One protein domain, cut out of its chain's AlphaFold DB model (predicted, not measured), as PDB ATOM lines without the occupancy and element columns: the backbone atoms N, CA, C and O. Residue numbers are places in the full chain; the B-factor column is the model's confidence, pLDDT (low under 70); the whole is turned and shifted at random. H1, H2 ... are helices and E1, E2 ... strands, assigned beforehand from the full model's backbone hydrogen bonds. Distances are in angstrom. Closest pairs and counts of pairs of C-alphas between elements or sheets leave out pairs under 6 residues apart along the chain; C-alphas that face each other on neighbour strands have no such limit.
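This is residues 65 to 215 and 249 to 289 of the 289 residues of the protein "Hypothetical protein" of Prasinoderma coloniale (UniProt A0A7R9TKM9). This is a closed barrel of eight strands, in which four long strands, E2 to E5, run on beyond the short ones, E7, E8, E9 and E1, and H1 lies inside. H2 and H3 sit at the far end of the long strands, where residues 173 to 178 stick out; H4 packs on E5, and H5 lies outside the barrel. The 192 printed residues have five named helices and nine named strands, in the order E1 H1 E2 E3 E4 E5 H2 H3 E6 H4 E7 E8 E9 H5. The antiparallel ring runs E1 E2 E3 E4 E5 E7 E8 E9 and back to E1, with E6 added beside E5. The class is mixed and the whole compact, with a radius of gyration of the C-alphas of 18.0 A and spans of 61 by 41 by 32 A.

Begin with E2, residues 98 to 108, E3, residues 115 to 126, E4, residues 130 to 143, and E5, residues 149 to 164: a meander, each strand the antiparallel neighbour of the one before. Its hairpins show N 103 and O 121 at 2.8 A, N 120 and O 137 at 2.9 A, and N 136 and O 158 at 2.8 A, within hydrogen-bond range. E7, residues 250 to 256, E8, residues 260 to 265, and E9, residues 272 to 277, make a second meander, with N 252 and O 264 at 2.8 A and N 263 and O 273 at 3.1 A. E1, residues 69 to 75, has E2 on one side, with N 70 and O 104 at 2.8 A, and E9 on the other side, with N 71 and O 276 at 2.7 A. E5 bends by 68 degrees at residue 153; on one side of it are E7, with N 150 and O 251 at 2.8 A, and E6, residues 195 to 197, with N 157 and O 196 at 2.9 A. Look inside the barrel for H1, residues 78 to 88, at a height over the sheet of 4.8 A and over none of the strands; its closest C-alphas to E2 are those of Glu 87 and Arg 98, 5.5 A apart. H2, residues 166 to 172, is only just on the barrel, with 5 pairs of C-alphas within 10 A. H3, residues 182 to 191, stands at the sheet's level, its closest C-alphas to E5 being Tyr 190 and Leu 162, 7.4 A apart. H2 and H3 are close but not clearly touching, the C-alphas of Leu 172 and Ala 187 closest at 7.1 A. H4, residues 199 to 203, is on the barrel, with the C-alphas of Ala 201 and Phe 154 of E5 closest at 6.4 A; H5, residues 280 to 283, is not on it. Every O i to N i+4 pair is within hydrogen-bond range in H3, against 5 of 7 in H1, 2 of 3 in H2 and 0 of 1 in H4, which has 2 of 2 O i to N i+3 pairs; H5 is too short for an O i to N i+4 pair.

Find C-alpha 69 at (135.029, 141.276, 178.366), where E1 begins. E5 runs 39.4 A from C-alpha 149 at (125.775, 154.134, 188.393); E4 spans 37.6 A, E3 35.6 A and E2 31.2 A. H5 ends at C-alpha 283, (138.733, 135.816, 174.005).

The C-alphas farthest apart, those of Ser 146 and Pro 175, are 61.3 A apart. Residues 216 to 248 are not printed, and C-alphas 215 and 249 are 16.9 A apart across this cut; of the links printed whole, none is long. The mean pLDDT of the printed part is 72.9, with 79 residues under 70, among them 169 to 215 and 280 to 289.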
ATOM      1  N   ARG A  65     135.059 140.268 186.399       87.81
ATOM      2  CA  ARG A  65     135.199 138.807 186.472       87.81
ATOM      3  C   ARG A  65     135.561 138.201 185.109       87.81
ATOM      4  O   ARG A  65     135.162 138.723 184.070       87.81
ATOM      5  N   ASP A  66     136.303 137.094 185.111       86.62
ATOM      6  CA  ASP A  66     136.603 136.281 183.922       86.62
ATOM      7  C   ASP A  66     137.190 137.086 182.747       86.62
ATOM      8  O   ASP A  66     136.902 136.826 181.583       86.62
ATOM      9  N   GLY A  67     138.047 138.069 183.042       85.62
ATOM     10  CA  GLY A  67     138.691 138.931 182.040       85.62
ATOM     11  C   GLY A  67     137.870 140.161 181.643       85.62
ATOM     12  O   GLY A  67     138.331 140.964 180.838       85.62
ATOM     13  N   GLY A  68     136.669 140.322 182.205       90.81
ATOM     14  CA  GLY A  68     135.877 141.545 182.126       90.81
ATOM     15  C   GLY A  68     135.438 141.954 180.723       90.81
ATOM     16  O   GLY A  68     135.135 143.127 180.520       90.81
ATOM     17  N   ARG A  69     135.420 141.024 179.759       94.25
ATOM     18  CA  ARG A  69     135.029 141.276 178.366       94.25
ATOM     19  C   ARG A  69     133.537 141.023 178.157       94.25
ATOM     20  O   ARG A  69     133.016 139.953 178.474       94.25
ATOM     21  N   TRP A  70     132.873 142.001 177.563       93.94
ATOM     22  CA  TRP A  70     131.434 142.024 177.348       93.94
ATOM     23  C   TRP A  70     131.108 142.485 175.943       93.94
ATOM     24  O   TRP A  70     131.591 143.524 175.517       93.94
ATOM     25  N   ARG A  71     130.250 141.765 175.234       93.44
ATOM     26  CA  ARG A  71     129.858 142.078 173.865       93.44
ATOM     27  C   ARG A  71     128.516 142.770 173.822       93.44
ATOM     28  O   ARG A  71     127.545 142.306 174.416       93.44
ATOM     29  N   LEU A  72     128.452 143.865 173.078       91.50
ATOM     30  CA  LEU A  72     127.219 144.589 172.828       91.50
ATOM     31  C   LEU A  72     126.306 143.761 171.921       91.50
ATOM     32  O   LEU A  72     126.646 143.480 170.772       91.50
ATOM     33  N   VAL A  73     125.115 143.423 172.415       90.69
ATOM     34  CA  VAL A  73     124.104 142.677 171.645       90.69
ATOM     35  C   VAL A  73     122.935 143.551 171.200       90.69
ATOM     36  O   VAL A  73     122.237 143.215 170.243       90.69
ATOM     37  N   PHE A  74     122.717 144.682 171.874       89.38
ATOM     38  CA  PHE A  74     121.692 145.653 171.510       89.38
ATOM     39  C   PHE A  74     122.047 147.048 172.018       89.38
ATOM     40  O   PHE A  74     122.500 147.205 173.151       89.38
ATOM     41  N   THR A  75     121.772 148.070 171.208       86.94
ATOM     42  CA  THR A  75     121.879 149.469 171.625       86.94
ATOM     43  C   THR A  75     120.872 150.366 170.911       86.94
ATOM     44  O   THR A  75     120.538 150.154 169.744       86.94
ATOM     45  N   THR A  76     120.422 151.408 171.604       83.94
ATOM     46  CA  THR A  76     119.746 152.569 171.005       83.94
ATOM     47  C   THR A  76     120.533 153.870 171.175       83.94
ATOM     48  O   THR A  76     120.053 154.919 170.749       83.94
ATOM     49  N   ALA A  77     121.737 153.805 171.754       77.94
ATOM     50  CA  ALA A  77     122.604 154.950 172.019       77.94
ATOM     51  C   ALA A  77     123.132 155.565 170.705       77.94
ATOM     52  O   ALA A  77     123.855 154.885 169.971       77.94
ATOM     53  N   PRO A  78     122.769 156.819 170.359       70.56
ATOM     54  CA  PRO A  78     123.062 157.418 169.051       70.56
ATOM     55  C   PRO A  78     124.543 157.530 168.678       70.56
ATOM     56  O   PRO A  78     124.863 157.528 167.493       70.56
ATOM     57  N   ASP A  79     125.443 157.621 169.654       69.12
ATOM     58  CA  ASP A  79     126.894 157.574 169.444       69.12
ATOM     59  C   ASP A  79     127.347 156.209 168.906       69.12
ATOM     60  O   ASP A  79     128.086 156.142 167.924       69.12
ATOM     61  N   VAL A  80     126.826 155.119 169.464       73.50
ATOM     62  CA  VAL A  80     127.072 153.768 168.955       73.50
ATOM     63  C   VAL A  80     126.318 153.526 167.643       73.50
ATOM     64  O   VAL A  80     126.865 152.912 166.727       73.50
ATOM     65  N   LEU A  81     125.096 154.060 167.484       70.06
ATOM     66  CA  LEU A  81     124.376 153.970 166.203       70.06
ATOM     67  C   LEU A  81     125.122 154.692 165.076       70.06
ATOM     68  O   LEU A  81     125.030 154.255 163.934       70.06
ATOM     69  N   PHE A  82     125.859 155.768 165.367       68.31
ATOM     70  CA  PHE A  82     126.702 156.432 164.375       68.31
ATOM     71  C   PHE A  82     127.821 155.512 163.879       68.31
ATOM     72  O   PHE A  82     128.015 155.409 162.669       68.31
ATOM     73  N   LEU A  83     128.507 154.799 164.786       69.06
ATOM     74  CA  LEU A  83     129.523 153.807 164.412       69.06
ATOM     75  C   LEU A  83     128.925 152.722 163.511       69.06
ATOM     76  O   LEU A  83     129.476 152.425 162.458       69.06
ATOM     77  N   LEU A  84     127.750 152.202 163.869       68.19
ATOM     78  CA  LEU A  84     127.016 151.239 163.040       68.19
ATOM     79  C   LEU A  84     126.553 151.850 161.704       68.19
ATOM     80  O   LEU A  84     126.499 151.173 160.683       68.19
ATOM     81  N   GLY A  85     126.249 153.146 161.689       61.19
ATOM     82  CA  GLY A  85     125.886 153.902 160.497       61.19
ATOM     83  C   GLY A  85     127.038 154.080 159.507       61.19
ATOM     84  O   GLY A  85     126.769 154.354 158.334       61.19
ATOM     85  N   LEU A  86     128.296 153.870 159.919       66.88
ATOM     86  CA  LEU A  86     129.456 153.929 159.021       66.88
ATOM     87  C   LEU A  86     129.343 152.928 157.863       66.88
ATOM     88  O   LEU A  86     129.827 153.215 156.771       66.88
ATOM     89  N   GLU A  87     128.633 151.810 158.050       67.69
ATOM     90  CA  GLU A  87     128.359 150.833 156.984       67.69
ATOM     91  C   GLU A  87     127.587 151.435 155.797       67.69
ATOM     92  O   GLU A  87     127.683 150.955 154.665       67.69
ATOM     93  N   SER A  88     126.828 152.507 156.045       62.66
ATOM     94  CA  SER A  88     126.032 153.208 155.033       62.66
ATOM     95  C   SER A  88     126.785 154.336 154.323       62.66
ATOM     96  O   SER A  88     126.278 154.879 153.336       62.66
ATOM     97  N   LEU A  89     127.989 154.694 154.788       61.91
ATOM     98  CA  LEU A  89     128.753 155.786 154.198       61.91
ATOM     99  C   LEU A  89     129.295 155.417 152.807       61.91
ATOM    100  O   LEU A  89     129.665 154.266 152.550       61.91
ATOM    101  N   PRO A  90     129.378 156.399 151.890       55.62
ATOM    102  CA  PRO A  90     130.040 156.210 150.611       55.62
ATOM    103  C   PRO A  90     131.543 156.011 150.837       55.62
ATOM    104  O   PRO A  90     132.280 156.953 151.114       55.62
ATOM    105  N   ALA A  91     131.991 154.766 150.727       60.88
ATOM    106  CA  ALA A  91     133.399 154.403 150.646       60.88
ATOM    107  C   ALA A  91     133.880 154.451 149.173       60.88
ATOM    108  O   ALA A  91     133.056 154.623 148.265       60.88
ATOM    109  N   PRO A  92     135.202 154.352 148.910       63.47
ATOM    110  CA  PRO A  92     135.744 154.268 147.551       63.47
ATOM    111  C   PRO A  92     134.995 153.235 146.689       63.47
ATOM    112  O   PRO A  92     134.427 152.293 147.244       63.47
ATOM    113  N   PRO A  93     134.981 153.360 145.347       61.12
ATOM    114  CA  PRO A  93     134.222 152.460 144.478       61.12
ATOM    115  C   PRO A  93     134.505 150.982 144.786       61.12
ATOM    116  O   PRO A  93     135.635 150.522 144.660       61.12
ATOM    117  N   GLY A  94     133.470 150.248 145.203       64.56
ATOM    118  CA  GLY A  94     133.568 148.824 145.546       64.56
ATOM    119  C   GLY A  94     133.959 148.513 146.996       64.56
ATOM    120  O   GLY A  94     133.895 147.348 147.375       64.56
ATOM    121  N   ALA A  95     134.291 149.517 147.812       66.75
ATOM    122  CA  ALA A  95     134.555 149.345 149.234       66.75
ATOM    123  C   ALA A  95     133.328 149.693 150.087       66.75
ATOM    124  O   ALA A  95     132.595 150.636 149.784       66.75
ATOM    125  N   ARG A  96     133.094 148.932 151.161       71.94
ATOM    126  CA  ARG A  96     132.104 149.259 152.201       71.94
ATOM    127  C   ARG A  96     132.660 148.938 153.574       71.94
ATOM    128  O   ARG A  96     133.254 147.878 153.755       71.94
ATOM    129  N   VAL A  97     132.429 149.846 154.517       79.69
ATOM    130  CA  VAL A  97     132.727 149.593 155.926       79.69
ATOM    131  C   VAL A  97     131.811 148.469 156.401       79.69
ATOM    132  O   VAL A  97     130.617 148.469 156.102       79.69
ATOM    133  N   ARG A  98     132.374 147.502 157.113       82.44
ATOM    134  CA  ARG A  98     131.639 146.482 157.859       82.44
ATOM    135  C   ARG A  98     132.007 146.644 159.318       82.44
ATOM    136  O   ARG A  98     133.194 146.661 159.628       82.44
ATOM    137  N   VAL A  99     131.017 146.761 160.188       83.00
ATOM    138  CA  VAL A  99     131.229 146.842 161.631       83.00
ATOM    139  C   VAL A  99     131.010 145.452 162.219       83.00
ATOM    140  O   VAL A  99     129.959 144.832 162.035       83.00
ATOM    141  N   GLY A 100     132.038 144.938 162.883       85.75
ATOM    142  CA  GLY A 100     132.026 143.638 163.534       85.75
ATOM    143  C   GLY A 100     131.422 143.706 164.935       85.75
ATOM    144  O   GLY A 100     130.385 144.339 165.162       85.75
ATOM    145  N   ASN A 101     132.072 143.018 165.868       89.62
ATOM    146  CA  ASN A 101     131.729 143.047 167.283       89.62
ATOM    147  C   ASN A 101     132.135 144.384 167.913       89.62
ATOM    148  O   ASN A 101     133.150 144.982 167.536       89.62
ATOM    149  N   ILE A 102     131.326 144.821 168.878       89.44
ATOM    150  CA  ILE A 102     131.622 145.941 169.765       89.44
ATOM    151  C   ILE A 102     131.697 145.364 171.172       89.44
ATOM    152  O   ILE A 102     130.675 144.961 171.727       89.44
ATOM    153  N   ASP A 103     132.898 145.327 171.726       92.19
ATOM    154  CA  ASP A 103     133.178 144.771 173.039       92.19
ATOM    155  C   ASP A 103     133.543 145.891 174.031       92.19
ATOM    156  O   ASP A 103     134.073 146.942 173.672       92.19
ATOM    157  N   GLN A 104     133.254 145.670 175.307       91.81
ATOM    158  CA  GLN A 104     133.710 146.467 176.436       91.81
ATOM    159  C   GLN A 104     134.541 145.587 177.358       91.81
ATOM    160  O   GLN A 104     134.070 144.550 177.822       91.81
ATOM    161  N   VAL A 105     135.767 146.016 177.641       93.50
ATOM    162  CA  VAL A 105     136.687 145.309 178.532       93.50
ATOM    163  C   VAL A 105     136.890 146.135 179.793       93.50
ATOM    164  O   VAL A 105     137.494 147.206 179.745       93.50
ATOM    165  N   PHE A 106     136.376 145.644 180.918       92.06
ATOM    166  CA  PHE A 106     136.523 146.263 182.230       92.06
ATOM    167  C   PHE A 106     137.771 145.739 182.932       92.06
ATOM    168  O   PHE A 106     137.946 144.536 183.115       92.06
ATOM    169  N   VAL A 107     138.602 146.666 183.395       91.75
ATOM    170  CA  VAL A 107     139.811 146.400 184.171       91.75
ATOM    171  C   VAL A 107     139.693 147.123 185.503       91.75
ATOM    172  O   VAL A 107     139.507 148.340 185.541       91.75
ATOM    173  N   LYS A 108     139.780 146.369 186.599       88.81
ATOM    174  CA  LYS A 108     139.730 146.911 187.960       88.81
ATOM    175  C   LYS A 108     141.013 147.675 188.279       88.81
ATOM    176  O   LYS A 108     142.093 147.247 187.882       88.81
ATOM    177  N   ASP A 109     140.894 148.767 189.027       87.06
ATOM    178  CA  ASP A 109     142.037 149.373 189.706       87.06
ATOM    179  C   ASP A 109     142.154 148.797 191.127       87.06
ATOM    180  O   ASP A 109     141.300 149.038 191.985       87.06
ATOM    181  N   ASP A 110     143.215 148.030 191.382       82.38
ATOM    182  CA  ASP A 110     143.479 147.443 192.701       82.38
ATOM    183  C   ASP A 110     143.793 148.502 193.770       82.38
ATOM    184  O   ASP A 110     143.620 148.246 194.964       82.38
ATOM    185  N   ALA A 111     144.224 149.703 193.368       83.94
ATOM    186  CA  ALA A 111     144.528 150.800 194.282       83.94
ATOM    187  C   ALA A 111     143.288 151.629 194.665       83.94
ATOM    188  O   ALA A 111     143.292 152.284 195.711       83.94
ATOM    189  N   ALA A 112     142.226 151.604 193.852       81.19
ATOM    190  CA  ALA A 112     141.027 152.418 194.035       81.19
ATOM    191  C   ALA A 112     139.745 151.561 193.968       81.19
ATOM    192  O   ALA A 112     139.168 151.371 192.893       81.19
ATOM    193  N   PRO A 113     139.239 151.072 195.120       80.50
ATOM    194  CA  PRO A 113     138.022 150.268 195.166       80.50
ATOM    195  C   PRO A 113     136.836 150.984 194.512       80.50
ATOM    196  O   PRO A 113     136.493 152.108 194.878       80.50
ATOM    197  N   GLY A 114     136.191 150.318 193.555       82.56
ATOM    198  CA  GLY A 114     135.058 150.880 192.820       82.56
ATOM    199  C   GLY A 114     135.442 151.683 191.573       82.56
ATOM    200  O   GLY A 114     134.545 152.191 190.904       82.56
ATOM    201  N   ALA A 115     136.727 151.797 191.237       86.62
ATOM    202  CA  ALA A 115     137.204 152.460 190.029       86.62
ATOM    203  C   ALA A 115     138.037 151.517 189.148       86.62
ATOM    204  O   ALA A 115     138.406 150.409 189.550       86.62
ATOM    205  N   GLY A 116     138.292 151.952 187.919       90.06
ATOM    206  CA  GLY A 116     139.086 151.200 186.960       90.06
ATOM    207  C   GLY A 116     139.075 151.826 185.572       90.06
ATOM    208  O   GLY A 116     138.687 152.981 185.396       90.06
ATOM    209  N   ALA A 117     139.468 151.036 184.579       90.69
ATOM    210  CA  ALA A 117     139.423 151.401 183.171       90.69
ATOM    211  C   ALA A 117     138.418 150.530 182.403       90.69
ATOM    212  O   ALA A 117     138.232 149.354 182.704       90.69
ATOM    213  N   VAL A 118     137.787 151.112 181.389       91.00
ATOM    214  CA  VAL A 118     136.986 150.427 180.374       91.00
ATOM    215  C   VAL A 118     137.597 150.710 179.010       91.00
ATOM    216  O   VAL A 118     137.808 151.869 178.639       91.00
ATOM    217  N   TYR A 119     137.834 149.654 178.243       90.38
ATOM    218  CA  TYR A 119     138.215 149.741 176.839       90.38
ATOM    219  C   TYR A 119     137.003 149.391 175.988       90.38
ATOM    220  O   TYR A 119     136.503 148.274 176.057       90.38
ATOM    221  N   ASN A 120     136.514 150.354 175.212       88.94
ATOM    222  CA  ASN A 120     135.477 150.106 174.215       88.94
ATOM    223  C   ASN A 120     136.176 149.747 172.906       88.94
ATOM    224  O   ASN A 120     136.883 150.587 172.358       88.94
ATOM    225  N   GLU A 121     136.000 148.524 172.429       90.06
ATOM    226  CA  GLU A 121     136.663 147.983 171.245       90.06
ATOM    227  C   GLU A 121     135.617 147.726 170.164       90.06
ATOM    228  O   GLU A 121     134.754 146.871 170.321       90.06
ATOM    229  N   ALA A 122     135.670 148.470 169.062       88.62
ATOM    230  CA  ALA A 122     134.812 148.239 167.906       88.62
ATOM    231  C   ALA A 122     135.653 147.720 166.740       88.62
ATOM    232  O   ALA A 122     136.501 148.442 166.218       88.62
ATOM    233  N   SER A 123     135.401 146.483 166.320       88.44
ATOM    234  CA  SER A 123     136.058 145.898 165.147       88.44
ATOM    235  C   SER A 123     135.409 146.395 163.856       88.44
ATOM    236  O   SER A 123     134.185 146.543 163.759       88.44
ATOM    237  N   PHE A 124     136.223 146.660 162.842       85.69
ATOM    238  CA  PHE A 124     135.766 147.092 161.533       85.69
ATOM    239  C   PHE A 124     136.611 146.489 160.416       85.69
ATOM    240  O   PHE A 124     137.793 146.215 160.577       85.69
ATOM    241  N   ALA A 125     135.995 146.319 159.253       83.19
ATOM    242  CA  ALA A 125     136.661 145.935 158.019       83.19
ATOM    243  C   ALA A 125     136.280 146.918 156.911       83.19
ATOM    244  O   ALA A 125     135.177 147.470 156.902       83.19
ATOM    245  N   LEU A 126     137.166 147.106 155.937       80.88
ATOM    246  CA  LEU A 126     136.886 147.890 154.734       80.88
ATOM    247  C   LEU A 126     137.354 147.119 153.496       80.88
ATOM    248  O   LEU A 126     138.304 147.543 152.839       80.88
ATOM    249  N   PRO A 127     136.725 145.986 153.134       79.06
ATOM    250  CA  PRO A 127     137.117 145.259 151.935       79.06
ATOM    251  C   PRO A 127     136.933 146.135 150.685       79.06
ATOM    252  O   PRO A 127     135.971 146.903 150.642       79.06
ATOM    253  N   PRO A 128     137.799 146.023 149.665       77.44
ATOM    254  CA  PRO A 128     138.944 145.118 149.611       77.44
ATOM    255  C   PRO A 128     140.209 145.685 150.274       77.44
ATOM    256  O   PRO A 128     141.237 145.053 150.159       77.44
ATOM    257  N   LEU A 129     140.169 146.865 150.900       72.44
ATOM    258  CA  LEU A 129     141.343 147.617 151.361       72.44
ATOM    259  C   LEU A 129     141.860 147.182 152.739       72.44
ATOM    260  O   LEU A 129     143.059 147.213 152.983       72.44
ATOM    261  N   LEU A 130     140.967 146.807 153.647       77.19
ATOM    262  CA  LEU A 130     141.304 146.460 155.021       77.19
ATOM    263  C   LEU A 130     140.544 145.206 155.427       77.19
ATOM    264  O   LEU A 130     139.312 145.178 155.317       77.19
ATOM    265  N   GLU A 131     141.277 144.195 155.881       84.25
ATOM    266  CA  GLU A 131     140.695 142.937 156.343       84.25
ATOM    267  C   GLU A 131     140.080 143.121 157.727       84.25
ATOM    268  O   GLU A 131     138.916 142.771 157.925       84.25
ATOM    269  N   SER A 132     140.809 143.772 158.636       85.19
ATOM    270  CA  SER A 132     140.321 144.150 159.961       85.19
ATOM    271  C   SER A 132     141.100 145.333 160.544       85.19
ATOM    272  O   SER A 132     142.234 145.611 160.166       85.19
ATOM    273  N   ALA A 133     140.466 146.057 161.458       84.75
ATOM    274  CA  ALA A 133     141.104 146.908 162.451       84.75
ATOM    275  C   ALA A 133     140.141 147.130 163.620       84.75
ATOM    276  O   ALA A 133     138.929 146.929 163.498       84.75
ATOM    277  N   THR A 134     140.681 147.578 164.745       86.38
ATOM    278  CA  THR A 134     139.935 147.798 165.980       86.38
ATOM    279  C   THR A 134     140.022 149.260 166.388       86.38
ATOM    280  O   THR A 134     141.099 149.835 166.493       86.38
ATOM    281  N   LEU A 135     138.874 149.890 166.632       85.75
ATOM    282  CA  LEU A 135     138.795 151.207 167.253       85.75
ATOM    283  C   LEU A 135     138.693 150.979 168.755       85.75
ATOM    284  O   LEU A 135     137.646 150.553 169.243       85.75
ATOM    285  N   ARG A 136     139.768 151.270 169.482       86.88
ATOM    286  CA  ARG A 136     139.838 151.152 170.937       86.88
ATOM    287  C   ARG A 136     139.691 152.528 171.576       86.88
ATOM    288  O   ARG A 136     140.501 153.416 171.341       86.88
ATOM    289  N   VAL A 137     138.686 152.709 172.427       86.00
ATOM    290  CA  VAL A 137     138.485 153.934 173.212       86.00
ATOM    291  C   VAL A 137     138.686 153.632 174.687       86.00
ATOM    292  O   VAL A 137     137.889 152.915 175.301       86.00
ATOM    293  N   ARG A 138     139.731 154.219 175.269       87.88
ATOM    294  CA  ARG A 138     140.030 154.098 176.692       87.88
ATOM    295  C   ARG A 138     139.233 155.116 177.492       87.88
ATOM    296  O   ARG A 138     139.206 156.312 177.188       87.88
ATOM    297  N   THR A 139     138.616 154.618 178.550       86.56
ATOM    298  CA  THR A 139     137.734 155.371 179.434       86.56
ATOM    299  C   THR A 139     138.043 154.988 180.870       86.56
ATOM    300  O   THR A 139     138.113 153.805 181.168       86.56
ATOM    301  N   ASP A 140     138.191 155.945 181.774       89.12
ATOM    302  CA  ASP A 140     138.211 155.626 183.204       89.12
ATOM    303  C   ASP A 140     136.775 155.538 183.717       89.12
ATOM    304  O   ASP A 140     135.912 156.313 183.290       89.12
ATOM    305  N   PHE A 141     136.509 154.628 184.649       88.94
ATOM    306  CA  PHE A 141     135.214 154.534 185.309       88.94
ATOM    307  C   PHE A 141     135.322 154.624 186.827       88.94
ATOM    308  O   PHE A 141     136.316 154.236 187.437       88.94
ATOM    309  N   SER A 142     134.245 155.106 187.445       88.06
ATOM    310  CA  SER A 142     134.051 155.079 188.892       88.06
ATOM    311  C   SER A 142     132.598 154.749 189.220       88.06
ATOM    312  O   SER A 142     131.667 155.397 188.728       88.06
ATOM    313  N   ALA A 143     132.400 153.718 190.035       86.31
ATOM    314  CA  ALA A 143     131.105 153.302 190.534       86.31
ATOM    315  C   ALA A 143     130.633 154.236 191.653       86.31
ATOM    316  O   ALA A 143     131.354 154.533 192.605       86.31
ATOM    317  N   ALA A 144     129.385 154.685 191.553       82.06
ATOM    318  CA  ALA A 144     128.733 155.419 192.621       82.06
ATOM    319  C   ALA A 144     128.549 154.517 193.857       82.06
ATOM    320  O   ALA A 144     128.361 153.307 193.701       82.06
ATOM    321  N   PRO A 145     128.468 155.088 195.074       74.12
ATOM    322  CA  PRO A 145     128.230 154.317 196.299       74.12
ATOM    323  C   PRO A 145     126.954 153.465 196.276       74.12
ATOM    324  O   PRO A 145     126.853 152.486 197.004       74.12
ATOM    325  N   SER A 146     125.976 153.825 195.438       72.62
ATOM    326  CA  SER A 146     124.751 153.045 195.246       72.62
ATOM    327  C   SER A 146     124.956 151.743 194.464       72.62
ATOM    328  O   SER A 146     124.025 150.951 194.390       72.62
ATOM    329  N   GLY A 147     126.108 151.545 193.812       74.62
ATOM    330  CA  GLY A 147     126.395 150.392 192.950       74.62
ATOM    331  C   GLY A 147     125.622 150.364 191.624       74.62
ATOM    332  O   GLY A 147     125.853 149.488 190.801       74.62
ATOM    333  N   ARG A 148     124.719 151.327 191.383       76.38
ATOM    334  CA  ARG A 148     123.833 151.346 190.200       76.38
ATOM    335  C   ARG A 148     124.274 152.318 189.113       76.38
ATOM    336  O   ARG A 148     123.681 152.347 188.044       76.38
ATOM    337  N   ARG A 149     125.286 153.150 189.366       82.12
ATOM    338  CA  ARG A 149     125.775 154.134 188.393       82.12
ATOM    339  C   ARG A 149     127.278 154.006 188.223       82.12
ATOM    340  O   ARG A 149     127.994 154.004 189.217       82.12
ATOM    341  N   LEU A 150     127.732 153.971 186.978       84.69
ATOM    342  CA  LEU A 150     129.129 154.149 186.606       84.69
ATOM    343  C   LEU A 150     129.281 155.529 185.980       84.69
ATOM    344  O   LEU A 150     128.550 155.871 185.056       84.69
ATOM    345  N   THR A 151     130.211 156.323 186.489       85.06
ATOM    346  CA  THR A 151     130.629 157.570 185.843       85.06
ATOM    347  C   THR A 151     131.793 157.251 184.930       85.06
ATOM    348  O   THR A 151     132.731 156.598 185.379       85.06
ATOM    349  N   LEU A 152     131.731 157.701 183.679       83.31
ATOM    350  CA  LEU A 152     132.761 157.455 182.682       83.31
ATOM    351  C   LEU A 152     133.530 158.733 182.361       83.31
ATOM    352  O   LEU A 152     132.965 159.824 182.309       83.31
ATOM    353  N   ARG A 153     134.826 158.588 182.096       81.81
ATOM    354  CA  ARG A 153     135.694 159.663 181.623       81.81
ATOM    355  C   ARG A 153     136.510 159.177 180.433       81.81
ATOM    356  O   ARG A 153     137.491 158.462 180.595       81.81
ATOM    357  N   PHE A 154     136.096 159.580 179.237       79.38
ATOM    358  CA  PHE A 154     136.783 159.245 177.991       79.38
ATOM    359  C   PHE A 154     138.134 159.957 177.920       79.38
ATOM    360  O   PHE A 154     138.211 161.169 178.132       79.38
ATOM    361  N   LEU A 155     139.193 159.207 177.627       76.94
ATOM    362  CA  LEU A 155     140.560 159.722 177.618       76.94
ATOM    363  C   LEU A 155     141.112 159.824 176.197       76.94
ATOM    364  O   LEU A 155     141.448 160.915 175.732       76.94
ATOM    365  N   GLU A 156     141.182 158.692 175.504       80.56
ATOM    366  CA  GLU A 156     141.872 158.544 174.224       80.56
ATOM    367  C   GLU A 156     141.167 157.519 173.336       80.56
ATOM    368  O   GLU A 156     140.531 156.583 173.827       80.56
ATOM    369  N   ALA A 157     141.283 157.712 172.026       80.56
ATOM    370  CA  ALA A 157     140.879 156.751 171.013       80.56
ATOM    371  C   ALA A 157     142.108 156.337 170.203       80.56
ATOM    372  O   ALA A 157     142.897 157.191 169.808       80.56
ATOM    373  N   ALA A 158     142.250 155.047 169.941       77.62
ATOM    374  CA  ALA A 158     143.323 154.472 169.150       77.62
ATOM    375  C   ALA A 158     142.750 153.542 168.078       77.62
ATOM    376  O   ALA A 158     141.741 152.876 168.308       77.62
ATOM    377  N   ILE A 159     143.396 153.490 166.914       78.25
ATOM    378  CA  ILE A 159     143.189 152.407 165.947       78.25
ATOM    379  C   ILE A 159     144.297 151.379 166.172       78.25
ATOM    380  O   ILE A 159     145.472 151.717 166.041       78.25
ATOM    381  N   THR A 160     143.911 150.155 166.519       80.38
ATOM    382  CA  THR A 160     144.804 149.029 166.827       80.38
ATOM    383  C   THR A 160     144.474 147.822 165.954       80.38
ATOM    384  O   THR A 160     143.462 147.821 165.249       80.38
ATOM    385  N   ASP A 161     145.331 146.799 166.003       81.38
ATOM    386  CA  ASP A 161     145.081 145.475 165.410       81.38
ATOM    387  C   ASP A 161     144.749 145.548 163.909       81.38
ATOM    388  O   ASP A 161     143.823 144.912 163.406       81.38
ATOM    389  N   LEU A 162     145.474 146.416 163.198       80.56
ATOM    390  CA  LEU A 162     145.220 146.720 161.799       80.56
ATOM    391  C   LEU A 162     145.825 145.643 160.895       80.56
ATOM    392  O   LEU A 162     147.044 145.508 160.807       80.56
ATOM    393  N   VAL A 163     144.963 144.939 160.162       82.81
ATOM    394  CA  VAL A 163     145.343 143.943 159.155       82.81
ATOM    395  C   VAL A 163     145.056 144.509 157.757       82.81
ATOM    396  O   VAL A 163     143.894 144.568 157.323       82.81
ATOM    397  N   PRO A 164     146.092 144.982 157.037       78.38
ATOM    398  CA  PRO A 164     145.935 145.487 155.679       78.38
ATOM    399  C   PRO A 164     145.554 144.349 154.732       78.38
ATOM    400  O   PRO A 164     146.065 143.238 154.839       78.38
ATOM    401  N   ALA A 165     144.711 144.631 153.741       80.81
ATOM    402  CA  ALA A 165     144.550 143.688 152.642       80.81
ATOM    403  C   ALA A 165     145.743 143.794 151.672       80.81
ATOM    404  O   ALA A 165     146.254 144.898 151.470       80.81
ATOM    405  N   PRO A 166     146.126 142.724 150.952       77.00
ATOM    406  CA  PRO A 166     147.253 142.756 150.008       77.00
ATOM    407  C   PRO A 166     147.140 143.826 148.909       77.00
ATOM    408  O   PRO A 166     148.135 144.311 148.374       77.00
ATOM    409  N   VAL A 167     145.913 144.217 148.549       72.94
ATOM    410  CA  VAL A 167     145.677 145.289 147.571       72.94
ATOM    411  C   VAL A 167     146.035 146.670 148.127       72.94
ATOM    412  O   VAL A 167     146.335 147.572 147.348       72.94
ATOM    413  N   LEU A 168     146.015 146.856 149.450       70.94
ATOM    414  CA  LEU A 168     146.354 148.126 150.077       70.94
ATOM    415  C   LEU A 168     147.821 148.468 149.838       70.94
ATOM    416  O   LEU A 168     148.107 149.603 149.484       70.94
ATOM    417  N   ASP A 169     148.725 147.490 149.891       67.12
ATOM    418  CA  ASP A 169     150.132 147.702 149.540       67.12
ATOM    419  C   ASP A 169     150.293 148.146 148.078       67.12
ATOM    420  O   ASP A 169     151.080 149.042 147.779       67.12
ATOM    421  N   ALA A 170     149.493 147.592 147.159       67.44
ATOM    422  CA  ALA A 170     149.492 148.005 145.753       67.44
ATOM    423  C   ALA A 170     148.927 149.425 145.547       67.44
ATOM    424  O   ALA A 170     149.358 150.134 144.638       67.44
ATOM    425  N   VAL A 171     147.981 149.850 146.393       63.28
ATOM    426  CA  VAL A 171     147.421 151.214 146.409       63.28
ATOM    427  C   VAL A 171     148.376 152.210 147.085       63.28
ATOM    428  O   VAL A 171     148.425 153.373 146.683       63.28
ATOM    429  N   LEU A 172     149.136 151.774 148.094       62.59
ATOM    430  CA  LEU A 172     150.080 152.594 148.861       62.59
ATOM    431  C   LEU A 172     151.490 152.662 148.231       62.59
ATOM    432  O   LEU A 172     152.266 153.562 148.572       62.59
ATOM    433  N   ALA A 173     151.826 151.778 147.287       57.97
ATOM    434  CA  ALA A 173     153.088 151.809 146.548       57.97
ATOM    435  C   ALA A 173     153.211 153.059 145.631       57.97
ATOM    436  O   ALA A 173     152.324 153.325 144.816       57.97
ATOM    437  N   PRO A 174     154.316 153.838 145.684       55.31
ATOM    438  CA  PRO A 174     154.589 154.897 144.698       55.31
ATOM    439  C   PRO A 174     154.969 154.299 143.325       55.31
ATOM    440  O   PRO A 174     155.729 153.329 143.310       55.31
ATOM    441  N   PRO A 175     154.514 154.866 142.176       51.44
ATOM    442  CA  PRO A 175     154.641 156.301 141.881       51.44
ATOM    443  C   PRO A 175     153.398 157.000 141.277       51.44
ATOM    444  O   PRO A 175     153.538 158.079 140.708       51.44
ATOM    445  N   LEU A 176     152.190 156.428 141.349       50.62
ATOM    446  CA  LEU A 176     151.059 156.904 140.525       50.62
ATOM    447  C   LEU A 176     150.017 157.804 141.216       50.62
ATOM    448  O   LEU A 176     149.169 158.346 140.509       50.62
ATOM    449  N   ILE A 177     150.044 158.008 142.542       49.50
ATOM    450  CA  ILE A 177     148.973 158.759 143.230       49.50
ATOM    451  C   ILE A 177     149.546 159.815 144.193       49.50
ATOM    452  O   ILE A 177     150.317 159.469 145.093       49.50
ATOM    453  N   PRO A 178     149.188 161.107 144.047       54.06
ATOM    454  CA  PRO A 178     149.573 162.134 145.008       54.06
ATOM    455  C   PRO A 178     148.977 161.819 146.386       54.06
ATOM    456  O   PRO A 178     147.768 161.641 146.531       54.06
ATOM    457  N   ARG A 179     149.838 161.765 147.409       57.62
ATOM    458  CA  ARG A 179     149.490 161.491 148.815       57.62
ATOM    459  C   ARG A 179     148.759 162.682 149.457       57.62
ATOM    460  O   ARG A 179     149.301 163.350 150.332       57.62
ATOM    461  N   MET A 180     147.549 162.986 149.000       52.44
ATOM    462  CA  MET A 180     146.709 164.064 149.535       52.44
ATOM    463  C   MET A 180     145.342 163.530 149.978       52.44
ATOM    464  O   MET A 180     144.797 162.608 149.376       52.44
ATOM    465  N   GLY A 181     144.769 164.119 151.031       61.75
ATOM    466  CA  GLY A 181     143.436 163.756 151.524       61.75
ATOM    467  C   GLY A 181     143.386 162.400 152.240       61.75
ATOM    468  O   GLY A 181     144.285 162.061 153.009       61.75
ATOM    469  N   SER A 182     142.324 161.623 152.002       54.12
ATOM    470  CA  SER A 182     142.022 160.371 152.716       54.12
ATOM    471  C   SER A 182     143.103 159.293 152.581       54.12
ATOM    472  O   SER A 182     143.331 158.558 153.533       54.12
ATOM    473  N   LEU A 183     143.826 159.230 151.457       57.41
ATOM    474  CA  LEU A 183     144.928 158.277 151.265       57.41
ATOM    475  C   LEU A 183     146.136 158.575 152.161       57.41
ATOM    476  O   LEU A 183     146.789 157.650 152.627       57.41
ATOM    477  N   GLY A 184     146.414 159.852 152.443       58.12
ATOM    478  CA  GLY A 184     147.463 160.233 153.392       58.12
ATOM    479  C   GLY A 184     147.090 159.885 154.833       58.12
ATOM    480  O   GLY A 184     147.943 159.446 155.595       58.12
ATOM    481  N   ALA A 185     145.807 160.014 155.187       59.22
ATOM    482  CA  ALA A 185     145.300 159.576 156.486       59.22
ATOM    483  C   ALA A 185     145.356 158.047 156.633       59.22
ATOM    484  O   ALA A 185     145.796 157.562 157.667       59.22
ATOM    485  N   ILE A 186     144.986 157.291 155.591       61.47
ATOM    486  CA  ILE A 186     145.100 155.822 155.575       61.47
ATOM    487  C   ILE A 186     146.563 155.392 155.702       61.47
ATOM    488  O   ILE A 186     146.858 154.528 156.517       61.47
ATOM    489  N   ALA A 187     147.485 156.020 154.965       60.00
ATOM    490  CA  ALA A 187     148.916 155.747 155.093       60.00
ATOM    491  C   ALA A 187     149.441 156.081 156.501       60.00
ATOM    492  O   ALA A 187     150.189 155.300 157.070       60.00
ATOM    493  N   ALA A 188     149.007 157.194 157.099       59.78
ATOM    494  CA  ALA A 188     149.404 157.564 158.456       59.78
ATOM    495  C   ALA A 188     148.879 156.586 159.521       59.78
ATOM    496  O   ALA A 188     149.605 156.291 160.463       59.78
ATOM    497  N   VAL A 189     147.649 156.082 159.358       61.31
ATOM    498  CA  VAL A 189     147.057 155.038 160.216       61.31
ATOM    499  C   VAL A 189     147.743 153.687 159.999       61.31
ATOM    500  O   VAL A 189     147.926 152.933 160.946       61.31
ATOM    501  N   TYR A 190     148.142 153.384 158.763       61.91
ATOM    502  CA  TYR A 190     148.870 152.163 158.426       61.91
ATOM    503  C   TYR A 190     150.293 152.156 158.998       61.91
ATOM    504  O   TYR A 190     150.750 151.160 159.546       61.91
ATOM    505  N   GLU A 191     151.000 153.280 158.887       63.94
ATOM    506  CA  GLU A 191     152.389 153.417 159.328       63.94
ATOM    507  C   GLU A 191     152.520 153.601 160.847       63.94
ATOM    508  O   GLU A 191     153.595 153.371 161.406       63.94
ATOM    509  N   LYS A 192     151.460 154.069 161.518       54.66
ATOM    510  CA  LYS A 192     151.435 154.337 162.957       54.66
ATOM    511  C   LYS A 192     150.043 154.040 163.502       54.66
ATOM    512  O   LYS A 192     149.089 154.688 163.086       54.66
ATOM    513  N   GLU A 193     149.948 153.140 164.479       59.28
ATOM    514  CA  GLU A 193     148.760 152.998 165.331       59.28
ATOM    515  C   GLU A 193     148.336 154.395 165.813       59.28
ATOM    516  O   GLU A 193     149.039 155.063 166.580       59.28
ATOM    517  N   LEU A 194     147.251 154.916 165.238       62.16
ATOM    518  CA  LEU A 194     146.889 156.315 165.405       62.16
ATOM    519  C   LEU A 194     146.173 156.471 166.741       62.16
ATOM    520  O   LEU A 194     144.999 156.120 166.844       62.16
ATOM    521  N   THR A 195     146.854 157.058 167.721       61.69
ATOM    522  CA  THR A 195     146.253 157.444 169.001       61.69
ATOM    523  C   THR A 195     145.931 158.932 169.012       61.69
ATOM    524  O   THR A 195     146.804 159.784 168.844       61.69
ATOM    525  N   VAL A 196     144.657 159.250 169.223       67.94
ATOM    526  CA  VAL A 196     144.131 160.610 169.295       67.94
ATOM    527  C   VAL A 196     143.574 160.858 170.699       67.94
ATOM    528  O   VAL A 196     142.648 160.160 171.126       67.94
ATOM    529  N   PRO A 197     144.081 161.865 171.434       57.25
ATOM    530  CA  PRO A 197     143.505 162.233 172.717       57.25
ATOM    531  C   PRO A 197     142.132 162.880 172.503       57.25
ATOM    532  O   PRO A 197     141.972 163.791 171.688       57.25
ATOM    533  N   LEU A 198     141.128 162.451 173.265       61.16
ATOM    534  CA  LEU A 198     139.754 162.945 173.150       61.16
ATOM    535  C   LEU A 198     139.543 164.199 174.009       61.16
ATOM    536  O   LEU A 198     138.641 164.258 174.842       61.16
ATOM    537  N   LEU A 199     140.381 165.220 173.803       50.84
ATOM    538  CA  LEU A 199     140.388 166.456 174.601       50.84
ATOM    539  C   LEU A 199     139.006 167.143 174.636       50.84
ATOM    540  O   LEU A 199     138.582 167.615 175.681       50.84
ATOM    541  N   GLY A 200     138.248 167.108 173.532       48.12
ATOM    542  CA  GLY A 200     136.889 167.670 173.471       48.12
ATOM    543  C   GLY A 200     135.810 166.843 174.186       48.12
ATOM    544  O   GLY A 200     134.818 167.407 174.642       48.12
ATOM    545  N   ALA A 201     135.992 165.524 174.332       49.38
ATOM    546  CA  ALA A 201     135.073 164.680 175.104       49.38
ATOM    547  C   ALA A 201     135.245 164.906 176.618       49.38
ATOM    548  O   ALA A 201     134.291 164.748 177.378       49.38
ATOM    549  N   GLN A 202     136.435 165.334 177.050       49.66
ATOM    550  CA  GLN A 202     136.711 165.689 178.443       49.66
ATOM    551  C   GLN A 202     135.975 166.972 178.869       49.66
ATOM    552  O   GLN A 202     135.519 167.048 180.008       49.66
ATOM    553  N   ASP A 203     135.777 167.918 177.943       42.62
ATOM    554  CA  ASP A 203     135.102 169.199 178.204       42.62
ATOM    555  C   ASP A 203     133.585 169.174 177.915       42.62
ATOM    556  O   ASP A 203     132.823 169.926 178.521       42.62
ATOM    557  N   ALA A 204     133.108 168.296 177.021       45.62
ATOM    558  CA  ALA A 204     131.703 168.233 176.586       45.62
ATOM    559  C   ALA A 204     130.819 167.263 177.396       45.62
ATOM    560  O   ALA A 204     129.825 166.750 176.876       45.62
ATOM    561  N   GLY A 205     131.181 166.961 178.648       45.44
ATOM    562  CA  GLY A 205     130.423 166.003 179.459       45.44
ATOM    563  C   GLY A 205     130.387 164.606 178.830       45.44
ATOM    564  O   GLY A 205     129.381 163.914 178.942       45.44
ATOM    565  N   GLY A 206     131.473 164.220 178.143       45.97
ATOM    566  CA  GLY A 206     131.798 162.871 177.671       45.97
ATOM    567  C   GLY A 206     130.842 162.196 176.679       45.97
ATOM    568  O   GLY A 206     130.913 160.988 176.482       45.97
ATOM    569  N   ALA A 207     129.991 162.933 175.976       45.66
ATOM    570  CA  ALA A 207     129.404 162.378 174.762       45.66
ATOM    571  C   ALA A 207     130.476 162.323 173.651       45.66
ATOM    572  O   ALA A 207     131.110 163.335 173.358       45.66
ATOM    573  N   LEU A 208     130.650 161.174 172.985       49.59
ATOM    574  CA  LEU A 208     131.414 161.085 171.724       49.59
ATOM    575  C   LEU A 208     130.655 161.743 170.555       49.59
ATOM    576  O   LEU A 208     131.245 162.131 169.549       49.59
ATOM    577  N   TYR A 209     129.340 161.919 170.707       43.75
ATOM    578  CA  TYR A 209     128.432 162.428 169.679       43.75
ATOM    579  C   TYR A 209     128.806 163.816 169.103       43.75
ATOM    580  O   TYR A 209     128.786 163.960 167.881       43.75
ATOM    581  N   PRO A 210     129.217 164.828 169.900       45.50
ATOM    582  CA  PRO A 210     129.688 166.112 169.373       45.50
ATOM    583  C   PRO A 210     131.003 166.008 168.595       45.50
ATOM    584  O   PRO A 210     131.219 166.771 167.656       45.50
ATOM    585  N   PHE A 211     131.869 165.056 168.956       44.09
ATOM    586  CA  PHE A 211     133.153 164.830 168.287       44.09
ATOM    587  C   PHE A 211     132.984 164.111 166.940       44.09
ATOM    588  O   PHE A 211     133.705 164.391 165.989       44.09
ATOM    589  N   LEU A 212     131.963 163.258 166.824       44.59
ATOM    590  CA  LEU A 212     131.577 162.563 165.588       44.59
ATOM    591  C   LEU A 212     130.734 163.438 164.632       44.59
ATOM    592  O   LEU A 212     130.158 162.938 163.669       44.59
ATOM    593  N   GLY A 213     130.652 164.752 164.881       40.22
ATOM    594  CA  GLY A 213     129.936 165.712 164.030       40.22
ATOM    595  C   GLY A 213     128.442 165.865 164.343       40.22
ATOM    596  O   GLY A 213     127.727 166.565 163.623       40.22
ATOM    597  N   GLY A 214     127.953 165.254 165.423       41.16
ATOM    598  CA  GLY A 214     126.585 165.421 165.897       41.16
ATOM    599  C   GLY A 214     126.376 166.787 166.549       41.16
ATOM    600  O   GLY A 214     127.000 167.125 167.552       41.16
ATOM    601  N   ARG A 215     125.455 167.602 166.027       39.25
ATOM    602  CA  ARG A 215     125.052 168.836 166.716       39.25
ATOM    603  C   ARG A 215     124.226 168.456 167.947       39.25
ATOM    604  O   ARG A 215     123.126 167.924 167.802       39.25
ATOM    605  N   PRO A 249     129.508 161.786 181.762       60.78
ATOM    606  CA  PRO A 249     128.421 160.956 181.272       60.78
ATOM    607  C   PRO A 249     128.430 159.621 182.016       60.78
ATOM    608  O   PRO A 249     129.479 159.011 182.246       60.78
ATOM    609  N   GLY A 250     127.255 159.206 182.467       69.31
ATOM    610  CA  GLY A 250     127.115 158.003 183.266       69.31
ATOM    611  C   GLY A 250     126.401 156.891 182.521       69.31
ATOM    612  O   GLY A 250     125.529 157.126 181.682       69.31
ATOM    613  N   TYR A 251     126.725 155.666 182.904       80.31
ATOM    614  CA  TYR A 251     125.855 154.518 182.724       80.31
ATOM    615  C   TYR A 251     125.056 154.311 184.007       80.31
ATOM    616  O   TYR A 251     125.623 154.122 185.082       80.31
ATOM    617  N   LEU A 252     123.731 154.342 183.899       85.12
ATOM    618  CA  LEU A 252     122.831 153.787 184.900       85.12
ATOM    619  C   LEU A 252     122.663 152.305 184.590       85.12
ATOM    620  O   LEU A 252     122.020 151.943 183.606       85.12
ATOM    621  N   LEU A 253     123.235 151.462 185.434       86.06
ATOM    622  CA  LEU A 253     123.063 150.023 185.368       86.06
ATOM    623  C   LEU A 253     121.726 149.665 186.012       86.06
ATOM    624  O   LEU A 253     121.470 149.961 187.181       86.06
ATOM    625  N   LEU A 254     120.855 149.062 185.212       86.06
ATOM    626  CA  LEU A 254     119.533 148.621 185.647       86.06
ATOM    627  C   LEU A 254     119.595 147.195 186.193       86.06
ATOM    628  O   LEU A 254     118.892 146.880 187.148       86.06
ATOM    629  N   TYR A 255     120.462 146.367 185.610       87.25
ATOM    630  CA  TYR A 255     120.717 145.001 186.040       87.25
ATOM    631  C   TYR A 255     122.094 144.540 185.553       87.25
ATOM    632  O   TYR A 255     122.528 144.926 184.469       87.25
ATOM    633  N   ALA A 256     122.767 143.718 186.352       85.81
ATOM    634  CA  ALA A 256     123.998 143.036 185.986       85.81
ATOM    635  C   ALA A 256     124.108 141.731 186.777       85.81
ATOM    636  O   ALA A 256     123.823 141.715 187.976       85.81
ATOM    637  N   ASP A 257     124.535 140.663 186.117       88.31
ATOM    638  CA  ASP A 257     124.851 139.385 186.743       88.31
ATOM    639  C   ASP A 257     126.113 138.759 186.124       88.31
ATOM    640  O   ASP A 257     126.966 139.445 185.557       88.31
ATOM    641  N   SER A 258     126.271 137.444 186.264       86.56
ATOM    642  CA  SER A 258     127.431 136.731 185.749       86.56
ATOM    643  C   SER A 258     127.528 136.689 184.225       86.56
ATOM    644  O   SER A 258     128.634 136.459 183.758       86.56
ATOM    645  N   ASP A 259     126.467 136.902 183.443       90.06
ATOM    646  CA  ASP A 259     126.525 136.764 181.977       90.06
ATOM    647  C   ASP A 259     125.887 137.927 181.203       90.06
ATOM    648  O   ASP A 259     126.110 138.036 180.001       90.06
ATOM    649  N   THR A 260     125.115 138.795 181.859       90.81
ATOM    650  CA  THR A 260     124.352 139.864 181.217       90.81
ATOM    651  C   THR A 260     124.427 141.129 182.056       90.81
ATOM    652  O   THR A 260     124.202 141.096 183.266       90.81
ATOM    653  N   PHE A 261     124.633 142.276 181.414       91.06
ATOM    654  CA  PHE A 261     124.290 143.553 182.034       91.06
ATOM    655  C   PHE A 261     123.520 144.460 181.082       91.06
ATOM    656  O   PHE A 261     123.696 144.446 179.862       91.06
ATOM    657  N   VAL A 262     122.636 145.260 181.667       91.00
ATOM    658  CA  VAL A 262     121.766 146.194 180.959       91.00
ATOM    659  C   VAL A 262     121.759 147.538 181.653       91.00
ATOM    660  O   VAL A 262     121.794 147.646 182.884       91.00
ATOM    661  N   GLY A 263     121.670 148.588 180.853       88.44
ATOM    662  CA  GLY A 263     121.665 149.928 181.391       88.44
ATOM    663  C   GLY A 263     121.204 150.980 180.409       88.44
ATOM    664  O   GLY A 263     120.784 150.709 179.283       88.44
ATOM    665  N   ARG A 264     121.250 152.209 180.907       86.62
ATOM    666  CA  ARG A 264     120.884 153.425 180.198       86.62
ATOM    667  C   ARG A 264     122.007 154.431 180.304       86.62
ATOM    668  O   ARG A 264     122.568 154.632 181.379       86.62
ATOM    669  N   GLN A 265     122.291 155.107 179.207       80.19
ATOM    670  CA  GLN A 265     123.140 156.288 179.233       80.19
ATOM    671  C   GLN A 265     122.340 157.448 179.842       80.19
ATOM    672  O   GLN A 265     121.250 157.767 179.365       80.19
ATOM    673  N   THR A 266     122.840 158.031 180.934       68.12
ATOM    674  CA  THR A 266     122.094 159.034 181.719       68.12
ATOM    675  C   THR A 266     122.237 160.454 181.205       68.12
ATOM    676  O   THR A 266     121.391 161.286 181.516       68.12
ATOM    677  N   ASP A 267     123.283 160.738 180.429       61.59
ATOM    678  CA  ASP A 267     123.632 162.087 179.993       61.59
ATOM    679  C   ASP A 267     124.030 162.079 178.506       61.59
ATOM    680  O   ASP A 267     124.702 161.161 178.034       61.59
ATOM    681  N   GLY A 268     123.602 163.101 177.755       59.94
ATOM    682  CA  GLY A 268     123.835 163.212 176.312       59.94
ATOM    683  C   GLY A 268     122.739 162.566 175.455       59.94
ATOM    684  O   GLY A 268     121.548 162.828 175.640       59.94
ATOM    685  N   ALA A 269     123.144 161.774 174.462       54.47
ATOM    686  CA  ALA A 269     122.246 161.095 173.538       54.47
ATOM    687  C   ALA A 269     121.686 159.826 174.211       54.47
ATOM    688  O   ALA A 269     122.271 158.755 174.123       54.47
ATOM    689  N   ALA A 270     120.589 159.977 174.958       67.50
ATOM    690  CA  ALA A 270     120.004 158.902 175.757       67.50
ATOM    691  C   ALA A 270     119.735 157.633 174.926       67.50
ATOM    692  O   ALA A 270     119.133 157.694 173.852       67.50
ATOM    693  N   GLY A 271     120.151 156.487 175.462       78.44
ATOM    694  CA  GLY A 271     119.972 155.181 174.845       78.44
ATOM    695  C   GLY A 271     120.084 154.050 175.858       78.44
ATOM    696  O   GLY A 271     120.630 154.209 176.951       78.44
ATOM    697  N   GLU A 272     119.526 152.912 175.481       87.75
ATOM    698  CA  GLU A 272     119.602 151.649 176.205       87.75
ATOM    699  C   GLU A 272     120.689 150.783 175.590       87.75
ATOM    700  O   GLU A 272     120.900 150.830 174.378       87.75
ATOM    701  N   PHE A 273     121.343 149.978 176.418       89.12
ATOM    702  CA  PHE A 273     122.322 148.998 175.977       89.12
ATOM    703  C   PHE A 273     122.128 147.673 176.707       89.12
ATOM    704  O   PHE A 273     121.713 147.630 177.870       89.12
ATOM    705  N   VAL A 274     122.453 146.597 176.000       91.44
ATOM    706  CA  VAL A 274     122.496 145.235 176.523       91.44
ATOM    707  C   VAL A 274     123.823 144.629 176.108       91.44
ATOM    708  O   VAL A 274     124.166 144.636 174.921       91.44
ATOM    709  N   PHE A 275     124.542 144.105 177.090       92.50
ATOM    710  CA  PHE A 275     125.792 143.396 176.897       92.50
ATOM    711  C   PHE A 275     125.686 141.975 177.439       92.50
ATOM    712  O   PHE A 275     125.063 141.747 178.477       92.50
ATOM    713  N   GLU A 276     126.338 141.045 176.751       93.19
ATOM    714  CA  GLU A 276     126.519 139.664 177.198       93.19
ATOM    715  C   GLU A 276     128.009 139.374 177.394       93.19
ATOM    716  O   GLU A 276     128.854 139.900 176.670       93.19
ATOM    717  N   ARG A 277     128.364 138.572 178.398       93.19
ATOM    718  CA  ARG A 277     129.765 138.250 178.674       93.19
ATOM    719  C   ARG A 277     130.343 137.406 177.542       93.19
ATOM    720  O   ARG A 277     129.734 136.423 177.126       93.19
ATOM    721  N   VAL A 278     131.552 137.749 177.100       91.25
ATOM    722  CA  VAL A 278     132.308 136.921 176.156       91.25
ATOM    723  C   VAL A 278     133.022 135.813 176.939       91.25
ATOM    724  O   VAL A 278     133.792 136.125 177.851       91.25
ATOM    725  N   PRO A 279     132.793 134.524 176.629       81.62
ATOM    726  CA  PRO A 279     133.507 133.430 177.278       81.62
ATOM    727  C   PRO A 279     135.019 133.527 177.034       81.62
ATOM    728  O   PRO A 279     135.454 133.816 175.919       81.62
ATOM    729  N   GLN A 280     135.842 133.203 178.037       67.81
ATOM    730  CA  GLN A 280     137.309 133.268 177.912       67.81
ATOM    731  C   GLN A 280     137.878 132.409 176.770       67.81
ATOM    732  O   GLN A 280     138.934 132.724 176.231       67.81
ATOM    733  N   THR A 281     137.176 131.347 176.371       59.94
ATOM    734  CA  THR A 281     137.575 130.485 175.249       59.94
ATOM    735  C   THR A 281     137.551 131.219 173.906       59.94
ATOM    736  O   THR A 281     138.382 130.937 173.050       59.94
ATOM    737  N   GLU A 282     136.637 132.176 173.733       62.47
ATOM    738  CA  GLU A 282     136.544 133.014 172.532       62.47
ATOM    739  C   GLU A 282     137.541 134.183 172.602       62.47
ATOM    740  O   GLU A 282     138.185 134.523 171.616       62.47
ATOM    741  N   ALA A 283     137.771 134.733 173.800       57.06
ATOM    742  CA  ALA A 283     138.733 135.816 174.005       57.06
ATOM    743  C   ALA A 283     140.191 135.423 173.685       57.06
ATOM    744  O   ALA A 283     140.987 136.288 173.336       57.06
ATOM    745  N   ALA A 284     140.545 134.137 173.801       44.22
ATOM    746  CA  ALA A 284     141.874 133.632 173.450       44.22
ATOM    747  C   ALA A 284     142.083 133.484 171.931       44.22
ATOM    748  O   ALA A 284     143.213 133.560 171.457       44.22
ATOM    749  N   THR A 285     141.006 133.285 171.163       46.66
ATOM    750  CA  THR A 285     141.094 133.063 169.712       46.66
ATOM    751  C   THR A 285     141.310 134.367 168.942       46.66
ATOM    752  O   THR A 285     142.000 134.357 167.928       46.66
ATOM    753  N   ASP A 286     140.815 135.492 169.465       44.78
ATOM    754  CA  ASP A 286     141.030 136.826 168.882       44.78
ATOM    755  C   ASP A 286     142.446 137.388 169.145       44.78
ATOM    756  O   ASP A 286     142.841 138.370 168.524       44.78
ATOM    757  N   SER A 287     143.230 136.780 170.047       39.00
ATOM    758  CA  SER A 287     144.623 137.175 170.334       39.00
ATOM    759  C   SER A 287     145.692 136.385 169.566       39.00
ATOM    760  O   SER A 287     146.874 136.705 169.682       39.00
ATOM    761  N   GLU A 288     145.303 135.357 168.804       30.38
ATOM    762  CA  GLU A 288     146.220 134.497 168.030       30.38
ATOM    763  C   GLU A 288     145.977 134.538 166.504       30.38
ATOM    764  O   GLU A 288     146.562 133.735 165.774       30.38
ATOM    765  N   GLY A 289     145.126 135.452 166.019       30.45
ATOM    766  CA  GLY A 289     144.781 135.616 164.598       30.45
ATOM    767  C   GLY A 289     145.573 136.702 163.888       30.45
ATOM    768  O   GLY A 289     145.553 137.846 164.390       30.45
TER     769      GLY A 289